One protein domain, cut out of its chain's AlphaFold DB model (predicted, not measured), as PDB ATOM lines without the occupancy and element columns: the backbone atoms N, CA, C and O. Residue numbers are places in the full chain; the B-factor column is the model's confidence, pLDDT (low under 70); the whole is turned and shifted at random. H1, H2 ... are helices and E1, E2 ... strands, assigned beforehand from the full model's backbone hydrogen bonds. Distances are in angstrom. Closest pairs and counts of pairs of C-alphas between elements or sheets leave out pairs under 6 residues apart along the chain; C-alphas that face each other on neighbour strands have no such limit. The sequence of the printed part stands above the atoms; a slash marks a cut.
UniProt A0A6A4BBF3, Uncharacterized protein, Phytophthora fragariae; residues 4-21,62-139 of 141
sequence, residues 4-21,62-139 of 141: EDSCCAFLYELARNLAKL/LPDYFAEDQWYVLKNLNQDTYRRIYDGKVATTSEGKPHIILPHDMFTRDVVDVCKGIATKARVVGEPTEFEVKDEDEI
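AT A GLANCE: This is residues 4 to 21 and 62 to 139 of the 141 residues of an uncharacterized protein of Phytophthora fragariae (UniProt A0A6A4BBF3). Three helices cluster beside a short ribbon of two parallel strands: H3 covers one face of the ribbon, residues 4 to 11 of H1 pack at its E1 edge, and H2 bridges H1 and H3. A long link, residues 81 to 98, loops over H1 from H2 to E1. The 96 printed residues run H1, H2, E1, H3, E2, and the class is mostly helix. The whole is compact, with a radius of gyration of the C-alphas of 12.3 A and spans of 35 by 28 by 27 A.

IN THESE COORDINATES: Find C-alpha 4 at (127.397, 217.101, 182.992); from there H1 runs 22.4 A to residue 19. After the cut, H2, residues 68 to 80, covers 19.0 A. Strand E1 is residues 99 to 102, 9.7 A. H3, residues 109 to 121, covers 18.4 A. E2, residues 132 to 135, 10.2 A, ends at C-alpha 135 at (126.871, 207.338, 189.604).

HOW THE PARTS SIT: H1 touches H2 with residues 4 to 11 alone, opposite ways at a steep tilt of 50 degrees; the closest C-alphas, of Cys 7 and Leu 77, are 6.4 A apart. H2 touches H3 with residues 69 to 73 alone, about perpendicular at 81 degrees; the closest C-alphas are those of Gln 70 and Val 114, 6.1 A. Look at N 100 and O 132, 3.0 A apart, within hydrogen-bond range: E1 and E2 are parallel neighbours at 25 degrees. E1, H3 and E2 form a strand-helix-strand unit, two parallel strands joined through a helix, with a right-handed crossover. In H1, H2 and H3 every O i to N i+4 pair is within hydrogen-bond range.

THE WHOLE: Residues 22 to 61 are not printed; C-alphas 21 and 62 are 8.8 A apart. Confidence is low, under 70, at residues 80 to 88.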
ATOM      1  N   GLU A   4     127.935 216.017 183.823       86.44
ATOM      2  CA  GLU A   4     127.397 217.101 182.992       86.44
ATOM      3  C   GLU A   4     127.521 216.798 181.488       86.44
ATOM      4  O   GLU A   4     126.524 216.847 180.766       86.44
ATOM      5  N   ASP A   5     128.716 216.425 181.006       85.12
ATOM      6  CA  ASP A   5     128.938 216.084 179.593       85.12
ATOM      7  C   ASP A   5     128.068 214.888 179.168       85.12
ATOM      8  O   ASP A   5     127.514 214.862 178.066       85.12
ATOM      9  N   SER A   6     127.942 213.886 180.045       89.06
ATOM     10  CA  SER A   6     127.145 212.685 179.783       89.06
ATOM     11  C   SER A   6     125.649 213.000 179.696       89.06
ATOM     12  O   SER A   6     124.974 212.545 178.767       89.06
ATOM     13  N   CYS A   7     125.143 213.832 180.609       90.88
ATOM     14  CA  CYS A   7     123.767 214.314 180.600       90.88
ATOM     15  C   CYS A   7     123.482 215.161 179.354       90.88
ATOM     16  O   CYS A   7     122.464 214.938 178.696       90.88
ATOM     17  N   CYS A   8     124.402 216.053 178.961       88.62
ATOM     18  CA  CYS A   8     124.288 216.825 177.718       88.62
ATOM     19  C   CYS A   8     124.129 215.903 176.503       88.62
ATOM     20  O   CYS A   8     123.219 216.091 175.698       88.62
ATOM     21  N   ALA A   9     124.999 214.893 176.379       88.88
ATOM     22  CA  ALA A   9     124.982 213.937 175.272       88.88
ATOM     23  C   ALA A   9     123.650 213.182 175.183       88.88
ATOM     24  O   ALA A   9     123.094 212.998 174.098       88.88
ATOM     25  N   PHE A  10     123.133 212.759 176.337       92.31
ATOM     26  CA  PHE A  10     121.850 212.082 176.432       92.31
ATOM     27  C   PHE A  10     120.700 212.990 175.991       92.31
ATOM     28  O   PHE A  10     119.964 212.630 175.076       92.31
ATOM     29  N   LEU A  11     120.585 214.189 176.569       92.56
ATOM     30  CA  LEU A  11     119.551 215.167 176.217       92.56
ATOM     31  C   LEU A  11     119.596 215.525 174.726       92.56
ATOM     32  O   LEU A  11     118.562 215.593 174.064       92.56
ATOM     33  N   TYR A  12     120.790 215.692 174.169       89.75
ATOM     34  CA  TYR A  12     120.965 215.992 172.755       89.75
ATOM     35  C   TYR A  12     120.442 214.871 171.842       89.75
ATOM     36  O   TYR A  12     119.678 215.122 170.907       89.75
ATOM     37  N   GLU A  13     120.781 213.615 172.138       91.25
ATOM     38  CA  GLU A  13     120.264 212.465 171.389       91.25
ATOM     39  C   GLU A  13     118.735 212.346 171.512       91.25
ATOM     40  O   GLU A  13     118.052 212.071 170.518       91.25
ATOM     41  N   LEU A  14     118.170 212.625 172.694       94.00
ATOM     42  CA  LEU A  14     116.719 212.667 172.893       94.00
ATOM     43  C   LEU A  14     116.057 213.715 171.997       94.00
ATOM     44  O   LEU A  14     115.109 213.390 171.279       94.00
ATOM     45  N   ALA A  15     116.569 214.947 171.990       92.94
ATOM     46  CA  ALA A  15     116.027 216.029 171.175       92.94
ATOM     47  C   ALA A  15     116.058 215.682 169.680       92.94
ATOM     48  O   ALA A  15     115.069 215.880 168.970       92.94
ATOM     49  N   ARG A  16     117.147 215.066 169.204       91.56
ATOM     50  CA  ARG A  16     117.259 214.584 167.818       91.56
ATOM     51  C   ARG A  16     116.265 213.480 167.496       91.56
ATOM     52  O   ARG A  16     115.713 213.465 166.396       91.56
ATOM     53  N   ASN A  17     116.030 212.555 168.420       94.19
ATOM     54  CA  ASN A  17     115.062 211.484 168.213       94.19
ATOM     55  C   ASN A  17     113.622 212.001 168.232       94.19
ATOM     56  O   ASN A  17     112.823 211.583 167.394       94.19
ATOM     57  N   LEU A  18     113.304 212.972 169.087       95.50
ATOM     58  CA  LEU A  18     112.011 213.655 169.078       95.50
ATOM     59  C   LEU A  18     111.811 214.471 167.802       95.50
ATOM     60  O   LEU A  18     110.744 214.398 167.200       95.50
ATOM     61  N   ALA A  19     112.846 215.155 167.316       93.44
ATOM     62  CA  ALA A  19     112.792 215.866 166.044       93.44
ATOM     63  C   ALA A  19     112.547 214.930 164.851       93.44
ATOM     64  O   ALA A  19     112.109 215.387 163.806       93.44
ATOM     65  N   LYS A  20     112.784 213.614 164.956       93.88
ATOM     66  CA  LYS A  20     112.372 212.654 163.909       93.88
ATOM     67  C   LYS A  20     110.856 212.432 163.886       93.88
ATOM     68  O   LYS A  20     110.349 211.978 162.867       93.88
ATOM     69  N   LEU A  21     110.152 212.721 164.978       96.00
ATOM     70  CA  LEU A  21     108.717 212.474 165.155       96.00
ATOM     71  C   LEU A  21     107.874 213.752 165.089       96.00
ATOM     72  O   LEU A  21     106.709 213.691 164.692       96.00
ATOM     73  N   LEU A  62     103.223 215.476 171.571       97.19
ATOM     74  CA  LEU A  62     104.526 215.760 172.175       97.19
ATOM     75  C   LEU A  62     104.439 215.947 173.706       97.19
ATOM     76  O   LEU A  62     105.246 215.316 174.385       97.19
ATOM     77  N   PRO A  63     103.474 216.702 174.276       97.50
ATOM     78  CA  PRO A  63     103.334 216.840 175.731       97.50
ATOM     79  C   PRO A  63     103.098 215.508 176.456       97.50
ATOM     80  O   PRO A  63     103.613 215.311 177.553       97.50
ATOM     81  N   ASP A  64     102.406 214.568 175.810       97.56
ATOM     82  CA  ASP A  64     102.089 213.243 176.358       97.56
ATOM     83  C   ASP A  64     103.157 212.187 176.022       97.56
ATOM     84  O   ASP A  64     103.064 211.014 176.415       97.56
ATOM     85  N   TYR A  65     104.194 212.571 175.268       97.38
ATOM     86  CA  TYR A  65     105.223 211.639 174.833       97.38
ATOM     87  C   TYR A  65     106.054 211.116 175.995       97.38
ATOM     88  O   TYR A  65     106.516 209.983 175.932       97.38
ATOM     89  N   PHE A  66     106.199 211.868 177.079       97.50
ATOM     90  CA  PHE A  66     106.764 211.386 178.335       97.50
ATOM     91  C   PHE A  66     105.741 211.537 179.459       97.50
ATOM     92  O   PHE A  66     104.847 212.377 179.390       97.50
ATOM     93  N   ALA A  67     105.854 210.686 180.476       96.75
ATOM     94  CA  ALA A  67     105.088 210.856 181.703       96.75
ATOM     95  C   ALA A  67     105.593 212.081 182.494       96.75
ATOM     96  O   ALA A  67     106.666 212.620 182.219       96.75
ATOM     97  N   GLU A  68     104.808 212.549 183.463       95.62
ATOM     98  CA  GLU A  68     105.122 213.760 184.236       95.62
ATOM     99  C   GLU A  68     106.464 213.658 184.984       95.62
ATOM    100  O   GLU A  68     107.266 214.591 184.958       95.62
ATOM    101  N   ASP A  69     106.745 212.502 185.585       95.94
ATOM    102  CA  ASP A  69     108.001 212.186 186.273       95.94
ATOM    103  C   ASP A  69     109.201 212.167 185.315       95.94
ATOM    104  O   ASP A  69     110.266 212.704 185.621       95.94
ATOM    105  N   GLN A  70     109.015 211.621 184.115       97.38
ATOM    106  CA  GLN A  70     110.017 211.627 183.056       97.38
ATOM    107  C   GLN A  70     110.330 213.056 182.600       97.38
ATOM    108  O   GLN A  70     111.497 213.430 182.483       97.38
ATOM    109  N   TRP A  71     109.302 213.883 182.391       97.38
ATOM    110  CA  TRP A  71     109.487 215.297 182.072       97.38
ATOM    111  C   TRP A  71     110.203 216.056 183.186       97.38
ATOM    112  O   TRP A  71     111.037 216.916 182.900       97.38
ATOM    113  N   TYR A  72     109.891 215.745 184.444       95.06
ATOM    114  CA  TYR A  72     110.548 216.339 185.600       95.06
ATOM    115  C   TYR A  72     112.042 215.994 185.645       95.06
ATOM    116  O   TYR A  72     112.870 216.902 185.730       95.06
ATOM    117  N   VAL A  73     112.403 214.716 185.482       95.06
ATOM    118  CA  VAL A  73     113.810 214.285 185.428       95.06
ATOM    119  C   VAL A  73     114.551 214.964 184.276       95.06
ATOM    120  O   VAL A  73     115.634 215.500 184.488       95.06
ATOM    121  N   LEU A  74     113.958 215.028 183.079       95.31
ATOM    122  CA  LEU A  74     114.576 215.698 181.930       95.31
ATOM    123  C   LEU A  74     114.828 217.189 182.174       95.31
ATOM    124  O   LEU A  74     115.858 217.708 181.748       95.31
ATOM    125  N   LYS A  75     113.908 217.881 182.857       93.00
ATOM    126  CA  LYS A  75     114.091 219.292 183.220       93.00
ATOM    127  C   LYS A  75     115.240 219.476 184.204       93.00
ATOM    128  O   LYS A  75     116.031 220.387 183.989       93.00
ATOM    129  N   ASN A  76     115.340 218.627 185.227       91.75
ATOM    130  CA  ASN A  76     116.431 218.701 186.200       91.75
ATOM    131  C   ASN A  76     117.782 218.456 185.517       91.75
ATOM    132  O   ASN A  76     118.657 219.310 185.596       91.75
ATOM    133  N   LEU A  77     117.899 217.383 184.723       90.88
ATOM    134  CA  LEU A  77     119.123 217.103 183.963       90.88
ATOM    135  C   LEU A  77     119.523 218.285 183.073       90.88
ATOM    136  O   LEU A  77     120.694 218.626 182.988       90.88
ATOM    137  N   ASN A  78     118.556 218.926 182.412       88.75
ATOM    138  CA  ASN A  78     118.834 220.035 181.504       88.75
ATOM    139  C   ASN A  78     119.223 221.337 182.226       88.75
ATOM    140  O   ASN A  78     119.958 222.147 181.665       88.75
ATOM    141  N   GLN A  79     118.734 221.563 183.450       82.94
ATOM    142  CA  GLN A  79     119.124 222.721 184.263       82.94
ATOM    143  C   GLN A  79     120.606 222.677 184.639       82.94
ATOM    144  O   GLN A  79     121.262 223.719 184.627       82.94
ATOM    145  N   ASP A  80     121.123 221.477 184.901       69.94
ATOM    146  CA  ASP A  80     122.511 221.267 185.319       69.94
ATOM    147  C   ASP A  80     123.495 221.236 184.139       69.94
ATOM    148  O   ASP A  80     124.706 221.307 184.328       69.94
ATOM    149  N   THR A  81     122.988 221.204 182.902       69.44
ATOM    150  CA  THR A  81     123.795 221.256 181.679       69.44
ATOM    151  C   THR A  81     123.895 222.687 181.144       69.44
ATOM    152  O   THR A  81     123.016 223.177 180.431       69.44
ATOM    153  N   TYR A  82     124.964 223.414 181.477       56.12
ATOM    154  CA  TYR A  82     125.111 224.817 181.071       56.12
ATOM    155  C   TYR A  82     125.440 224.945 179.570       56.12
ATOM    156  O   TYR A  82     126.592 224.801 179.175       56.12
ATOM    157  N   ARG A  83     124.442 225.286 178.733       53.00
ATOM    158  CA  ARG A  83     124.524 225.900 177.372       53.00
ATOM    159  C   ARG A  83     125.756 225.569 176.502       53.00
ATOM    160  O   ARG A  83     126.277 226.440 175.801       53.00
ATOM    161  N   ARG A  84     126.231 224.327 176.490       52.88
ATOM    162  CA  ARG A  84     127.231 223.879 175.519       52.88
ATOM    163  C   ARG A  84     126.488 223.180 174.396       52.88
ATOM    164  O   ARG A  84     125.814 222.184 174.623       52.88
ATOM    165  N   ILE A  85     126.598 223.728 173.186       51.50
ATOM    166  CA  ILE A  85     126.201 223.024 171.966       51.50
ATOM    167  C   ILE A  85     127.108 221.795 171.893       51.50
ATOM    168  O   ILE A  85     128.296 221.903 171.593       51.50
ATOM    169  N   TYR A  86     126.562 220.651 172.288       56.47
ATOM    170  CA  TYR A  86     127.275 219.391 172.356       56.47
ATOM    171  C   TYR A  86     126.893 218.569 171.124       56.47
ATOM    172  O   TYR A  86     125.745 218.175 170.983       56.47
ATOM    173  N   ASP A  87     127.850 218.314 170.229       55.91
ATOM    174  CA  ASP A  87     127.697 217.378 169.094       55.91
ATOM    175  C   ASP A  87     128.106 215.941 169.486       55.91
ATOM    176  O   ASP A  87     128.413 215.084 168.656       55.91
ATOM    177  N   GLY A  88     128.210 215.653 170.784       61.56
ATOM    178  CA  GLY A  88     128.635 214.331 171.217       61.56
ATOM    179  C   GLY A  88     127.475 213.343 171.259       61.56
ATOM    180  O   GLY A  88     126.331 213.657 171.582       61.56
ATOM    181  N   LYS A  89     127.813 212.109 170.900       71.31
ATOM    182  CA  LYS A  89     126.926 210.952 170.982       71.31
ATOM    183  C   LYS A  89     126.826 210.489 172.429       71.31
ATOM    184  O   LYS A  89     127.782 210.651 173.189       71.31
ATOM    185  N   VAL A  90     125.715 209.836 172.770       81.19
ATOM    186  CA  VAL A  90     125.593 209.095 174.033       81.19
ATOM    187  C   VAL A  90     126.799 208.175 174.184       81.19
ATOM    188  O   VAL A  90     127.144 207.424 173.266       81.19
ATOM    189  N   ALA A  91     127.464 208.268 175.327       82.69
ATOM    190  CA  ALA A  91     128.672 207.510 175.570       82.69
ATOM    191  C   ALA A  91     128.372 206.017 175.697       82.69
ATOM    192  O   ALA A  91     127.325 205.612 176.202       82.69
ATOM    193  N   THR A  92     129.323 205.183 175.288       86.06
ATOM    194  CA  THR A  92     129.205 203.728 175.406       86.06
ATOM    195  C   THR A  92     130.213 203.181 176.400       86.06
ATOM    196  O   THR A  92     131.324 203.697 176.525       86.06
ATOM    197  N   THR A  93     129.843 202.118 177.103       82.88
ATOM    198  CA  THR A  93     130.784 201.345 177.914       82.88
ATOM    199  C   THR A  93     131.794 200.609 177.040       82.88
ATOM    200  O   THR A  93     131.673 200.570 175.814       82.88
ATOM    201  N   SER A  94     132.785 199.969 177.666       78.62
ATOM    202  CA  SER A  94     133.721 199.072 176.977       78.62
ATOM    203  C   SER A  94     133.028 197.894 176.281       78.62
ATOM    204  O   SER A  94     133.559 197.365 175.311       78.62
ATOM    205  N   GLU A  95     131.844 197.495 176.756       82.50
ATOM    206  CA  GLU A  95     131.001 196.462 176.138       82.50
ATOM    207  C   GLU A  95     130.103 197.019 175.020       82.50
ATOM    208  O   GLU A  95     129.344 196.274 174.406       82.50
ATOM    209  N   GLY A  96     130.164 198.327 174.752       85.00
ATOM    210  CA  GLY A  96     129.365 198.991 173.726       85.00
ATOM    211  C   GLY A  96     127.956 199.394 174.169       85.00
ATOM    212  O   GLY A  96     127.187 199.863 173.334       85.00
ATOM    213  N   LYS A  97     127.607 199.256 175.455       88.12
ATOM    214  CA  LYS A  97     126.281 199.652 175.959       88.12
ATOM    215  C   LYS A  97     126.189 201.168 176.126       88.12
ATOM    216  O   LYS A  97     127.073 201.736 176.776       88.12
ATOM    217  N   PRO A  98     125.163 201.839 175.578       92.50
ATOM    218  CA  PRO A  98     124.916 203.249 175.859       92.50
ATOM    219  C   PRO A  98     124.698 203.483 177.356       92.50
ATOM    220  O   PRO A  98     124.073 202.666 178.035       92.50
ATOM    221  N   HIS A  99     125.214 204.595 177.871       92.75
ATOM    222  CA  HIS A  99     125.032 204.954 179.271       92.75
ATOM    223  C   HIS A  99     124.914 206.459 179.492       92.75
ATOM    224  O   HIS A  99     125.407 207.260 178.693       92.75
ATOM    225  N   ILE A 100     124.299 206.810 180.618       93.25
ATOM    226  CA  ILE A 100     124.344 208.145 181.215       93.25
ATOM    227  C   ILE A 100     125.049 208.076 182.571       93.25
ATOM    228  O   ILE A 100     124.883 207.116 183.324       93.25
ATOM    229  N   ILE A 101     125.845 209.094 182.867       93.00
ATOM    230  CA  ILE A 101     126.428 209.342 184.182       93.00
ATOM    231  C   ILE A 101     125.587 210.437 184.830       93.00
ATOM    232  O   ILE A 101     125.484 211.529 184.270       93.00
ATOM    233  N   LEU A 102     124.972 210.134 185.968       92.94
ATOM    234  CA  LEU A 102     124.171 211.088 186.726       92.94
ATOM    235  C   LEU A 102     125.018 211.754 187.813       92.94
ATOM    236  O   LEU A 102     125.832 211.060 188.427       92.94
ATOM    237  N   PRO A 103     124.791 213.048 188.098       90.94
ATOM    238  CA  PRO A 103     125.265 213.661 189.333       90.94
ATOM    239  C   PRO A 103     124.836 212.829 190.549       90.94
ATOM    240  O   PRO A 103     123.716 212.304 190.583       90.94
ATOM    241  N   HIS A 104     125.722 212.696 191.537       90.75
ATOM    242  CA  HIS A 104     125.500 211.813 192.688       90.75
ATOM    243  C   HIS A 104     124.210 212.144 193.460       90.75
ATOM    244  O   HIS A 104     123.464 211.260 193.878       90.75
ATOM    245  N   ASP A 105     123.886 213.428 193.600       90.06
ATOM    246  CA  ASP A 105     122.675 213.910 194.271       90.06
ATOM    247  C   ASP A 105     121.369 213.549 193.537       90.06
ATOM    248  O   ASP A 105     120.304 213.491 194.158       90.06
ATOM    249  N   MET A 106     121.445 213.244 192.240       90.06
ATOM    250  CA  MET A 106     120.336 212.734 191.433       90.06
ATOM    251  C   MET A 106     120.299 211.201 191.359       90.06
ATOM    252  O   MET A 106     119.293 210.634 190.915       90.06
ATOM    253  N   PHE A 107     121.366 210.514 191.775       92.56
ATOM    254  CA  PHE A 107     121.510 209.070 191.623       92.56
ATOM    255  C   PHE A 107     120.659 208.300 192.644       92.56
ATOM    256  O   PHE A 107     121.096 207.869 193.710       92.56
ATOM    257  N   THR A 108     119.390 208.097 192.296       94.75
ATOM    258  CA  THR A 108     118.440 207.280 193.061       94.75
ATOM    259  C   THR A 108     117.895 206.146 192.201       94.75
ATOM    260  O   THR A 108     117.874 206.241 190.975       94.75
ATOM    261  N   ARG A 109     117.414 205.064 192.832       92.94
ATOM    262  CA  ARG A 109     116.822 203.925 192.100       92.94
ATOM    263  C   ARG A 109     115.668 204.358 191.194       92.94
ATOM    264  O   ARG A 109     115.612 203.926 190.049       92.94
ATOM    265  N   ASP A 110     114.819 205.255 191.684       95.06
ATOM    266  CA  ASP A 110     113.670 205.748 190.926       95.06
ATOM    267  C   ASP A 110     114.126 206.550 189.698       95.06
ATOM    268  O   ASP A 110     113.652 206.308 188.590       95.06
ATOM    269  N   VAL A 111     115.112 207.444 189.851       95.06
ATOM    270  CA  VAL A 111     115.668 208.212 188.721       95.06
ATOM    271  C   VAL A 111     116.376 207.296 187.718       95.06
ATOM    272  O   VAL A 111     116.236 207.490 186.511       95.06
ATOM    273  N   VAL A 112     117.086 206.265 188.185       95.94
ATOM    274  CA  VAL A 112     117.712 205.251 187.320       95.94
ATOM    275  C   VAL A 112     116.666 204.560 186.442       95.94
ATOM    276  O   VAL A 112     116.848 204.467 185.224       95.94
ATOM    277  N   ASP A 113     115.568 204.098 187.036       96.50
ATOM    278  CA  ASP A 113     114.504 203.410 186.302       96.50
ATOM    279  C   ASP A 113     113.781 204.359 185.333       96.50
ATOM    280  O   ASP A 113     113.518 203.993 184.179       96.50
ATOM    281  N   VAL A 114     113.556 205.612 185.743       96.88
ATOM    282  CA  VAL A 114     113.001 206.670 184.887       96.88
ATOM    283  C   VAL A 114     113.900 206.933 183.674       96.88
ATOM    284  O   VAL A 114     113.407 206.931 182.543       96.88
ATOM    285  N   CYS A 115     115.213 207.086 183.868       96.38
ATOM    286  CA  CYS A 115     116.184 207.309 182.791       96.38
ATOM    287  C   CYS A 115     116.198 206.163 181.772       96.38
ATOM    288  O   CYS A 115     116.185 206.410 180.563       96.38
ATOM    289  N   LYS A 116     116.155 204.907 182.234       96.88
ATOM    290  CA  LYS A 116     116.059 203.741 181.341       96.88
ATOM    291  C   LYS A 116     114.757 203.744 180.542       96.88
ATOM    292  O   LYS A 116     114.777 203.527 179.331       96.88
ATOM    293  N   GLY A 117     113.635 204.059 181.192       96.75
ATOM    294  CA  GLY A 117     112.339 204.197 180.527       96.75
ATOM    295  C   GLY A 117     112.334 205.295 179.458       96.75
ATOM    296  O   GLY A 117     111.818 205.085 178.358       96.75
ATOM    297  N   ILE A 118     112.950 206.445 179.747       97.12
ATOM    298  CA  ILE A 118     113.136 207.541 178.786       97.12
ATOM    299  C   ILE A 118     113.975 207.067 177.595       97.12
ATOM    300  O   ILE A 118     113.559 207.261 176.452       97.12
ATOM    301  N   ALA A 119     115.120 206.423 177.845       95.75
ATOM    302  CA  ALA A 119     116.037 205.963 176.803       95.75
ATOM    303  C   ALA A 119     115.351 204.999 175.822       95.75
ATOM    304  O   ALA A 119     115.475 205.157 174.605       95.75
ATOM    305  N   THR A 120     114.560 204.052 176.330       95.88
ATOM    306  CA  THR A 120     113.761 203.148 175.492       95.88
ATOM    307  C   THR A 120     112.674 203.902 174.724       95.88
ATOM    308  O   THR A 120     112.548 203.754 173.508       95.88
ATOM    309  N   LYS A 121     111.897 204.762 175.397       95.00
ATOM    310  CA  LYS A 121     110.770 205.475 174.769       95.00
ATOM    311  C   LYS A 121     111.234 206.435 173.674       95.00
ATOM    312  O   LYS A 121     110.589 206.552 172.635       95.00
ATOM    313  N   ALA A 122     112.376 207.081 173.860       93.75
ATOM    314  CA  ALA A 122     112.993 207.960 172.874       93.75
ATOM    315  C   ALA A 122     113.857 207.226 171.836       93.75
ATOM    316  O   ALA A 122     114.481 207.880 171.004       93.75
ATOM    317  N   ARG A 123     113.876 205.884 171.850       92.75
ATOM    318  CA  ARG A 123     114.618 205.035 170.903       92.75
ATOM    319  C   ARG A 123     116.136 205.254 170.914       92.75
ATOM    320  O   ARG A 123     116.786 205.074 169.888       92.75
ATOM    321  N   VAL A 124     116.695 205.624 172.068       91.25
ATOM    322  CA  VAL A 124     118.149 205.596 172.304       91.25
ATOM    323  C   VAL A 124     118.633 204.143 172.368       91.25
ATOM    324  O   VAL A 124     119.684 203.813 171.828       91.25
ATOM    325  N   VAL A 125     117.829 203.272 172.984       93.25
ATOM    326  CA  VAL A 125     118.013 201.812 173.044       93.25
ATOM    327  C   VAL A 125     116.703 201.092 172.711       93.25
ATOM    328  O   VAL A 125     115.636 201.714 172.728       93.25
ATOM    329  N   GLY A 126     116.770 199.793 172.408       91.69
ATOM    330  CA  GLY A 126     115.594 198.961 172.151       91.69
ATOM    331  C   GLY A 126     114.931 198.466 173.436       91.69
ATOM    332  O   GLY A 126     113.703 198.439 173.517       91.69
ATOM    333  N   GLU A 127     115.729 198.137 174.453       92.38
ATOM    334  CA  GLU A 127     115.255 197.625 175.741       92.38
ATOM    335  C   GLU A 127     115.878 198.375 176.936       92.38
ATOM    336  O   GLU A 127     117.030 198.803 176.861       92.38
ATOM    337  N   PRO A 128     115.174 198.508 178.079       92.12
ATOM    338  CA  PRO A 128     115.710 199.191 179.265       92.12
ATOM    339  C   PRO A 128     117.007 198.577 179.817       92.12
ATOM    340  O   PRO A 128     117.800 199.259 180.460       92.12
ATOM    341  N   THR A 129     117.217 197.280 179.591       91.88
ATOM    342  CA  THR A 129     118.401 196.507 180.003       91.88
ATOM    343  C   THR A 129     119.656 196.847 179.197       91.88
ATOM    344  O   THR A 129     120.764 196.559 179.648       91.88
ATOM    345  N   GLU A 130     119.499 197.465 178.025       92.75
ATOM    346  CA  GLU A 130     120.594 197.870 177.139       92.75
ATOM    347  C   GLU A 130     121.176 199.241 177.512       92.75
ATOM    348  O   GLU A 130     122.204 199.635 176.962       92.75
ATOM    349  N   PHE A 131     120.533 199.964 178.436       94.50
ATOM    350  CA  PHE A 131     120.955 201.283 178.892       94.50
ATOM    351  C   PHE A 131     121.487 201.231 180.325       94.50
ATOM    352  O   PHE A 131     120.782 200.834 181.258       94.50
ATOM    353  N   GLU A 132     122.732 201.660 180.516       94.44
ATOM    354  CA  GLU A 132     123.328 201.772 181.847       94.44
ATOM    355  C   GLU A 132     123.171 203.187 182.416       94.44
ATOM    356  O   GLU A 132     123.255 204.188 181.706       94.44
ATOM    357  N   VAL A 133     122.968 203.272 183.727       94.31
ATOM    358  CA  VAL A 133     122.943 204.533 184.473       94.31
ATOM    359  C   VAL A 133     123.991 204.407 185.565       94.31
ATOM    360  O   VAL A 133     123.944 203.443 186.330       94.31
ATOM    361  N   LYS A 134     124.949 205.330 185.595       93.81
ATOM    362  CA  LYS A 134     126.103 205.297 186.499       93.81
ATOM    363  C   LYS A 134     126.086 206.485 187.443       93.81
ATOM    364  O   LYS A 134     125.621 207.557 187.058       93.81
ATOM    365  N   ASP A 135     126.612 206.276 188.639       93.19
ATOM    366  CA  ASP A 135     126.871 207.338 189.604       93.19
ATOM    367  C   ASP A 135     128.175 208.059 189.233       93.19
ATOM    368  O   ASP A 135     129.151 207.423 188.825       93.19
ATOM    369  N   GLU A 136     128.201 209.383 189.351       90.44
ATOM    370  CA  GLU A 136     129.407 210.182 189.149       90.44
ATOM    371  C   GLU A 136     130.529 209.778 190.120       90.44
ATOM    372  O   GLU A 136     131.686 209.655 189.703       90.44
ATOM    373  N   ASP A 137     130.189 209.483 191.377       88.12
ATOM    374  CA  ASP A 137     131.168 209.128 192.411       88.12
ATOM    375  C   ASP A 137     131.845 207.772 192.142       88.12
ATOM    376  O   ASP A 137     133.014 207.579 192.483       88.12
ATOM    377  N   GLU A 138     131.168 206.844 191.457       83.88
ATOM    378  CA  GLU A 138     131.746 205.554 191.047       83.88
ATOM    379  C   GLU A 138     132.811 205.695 189.945       83.88
ATOM    380  O   GLU A 138     133.586 204.767 189.710       83.88
ATOM    381  N   ILE A 139     132.842 206.833 189.247       72.00
ATOM    382  CA  ILE A 139     133.741 207.090 188.110       72.00
ATOM    383  C   ILE A 139     134.945 207.942 188.525       72.00
ATOM    384  O   ILE A 139     135.983 207.910 187.860       72.00
TER     385      ILE A 139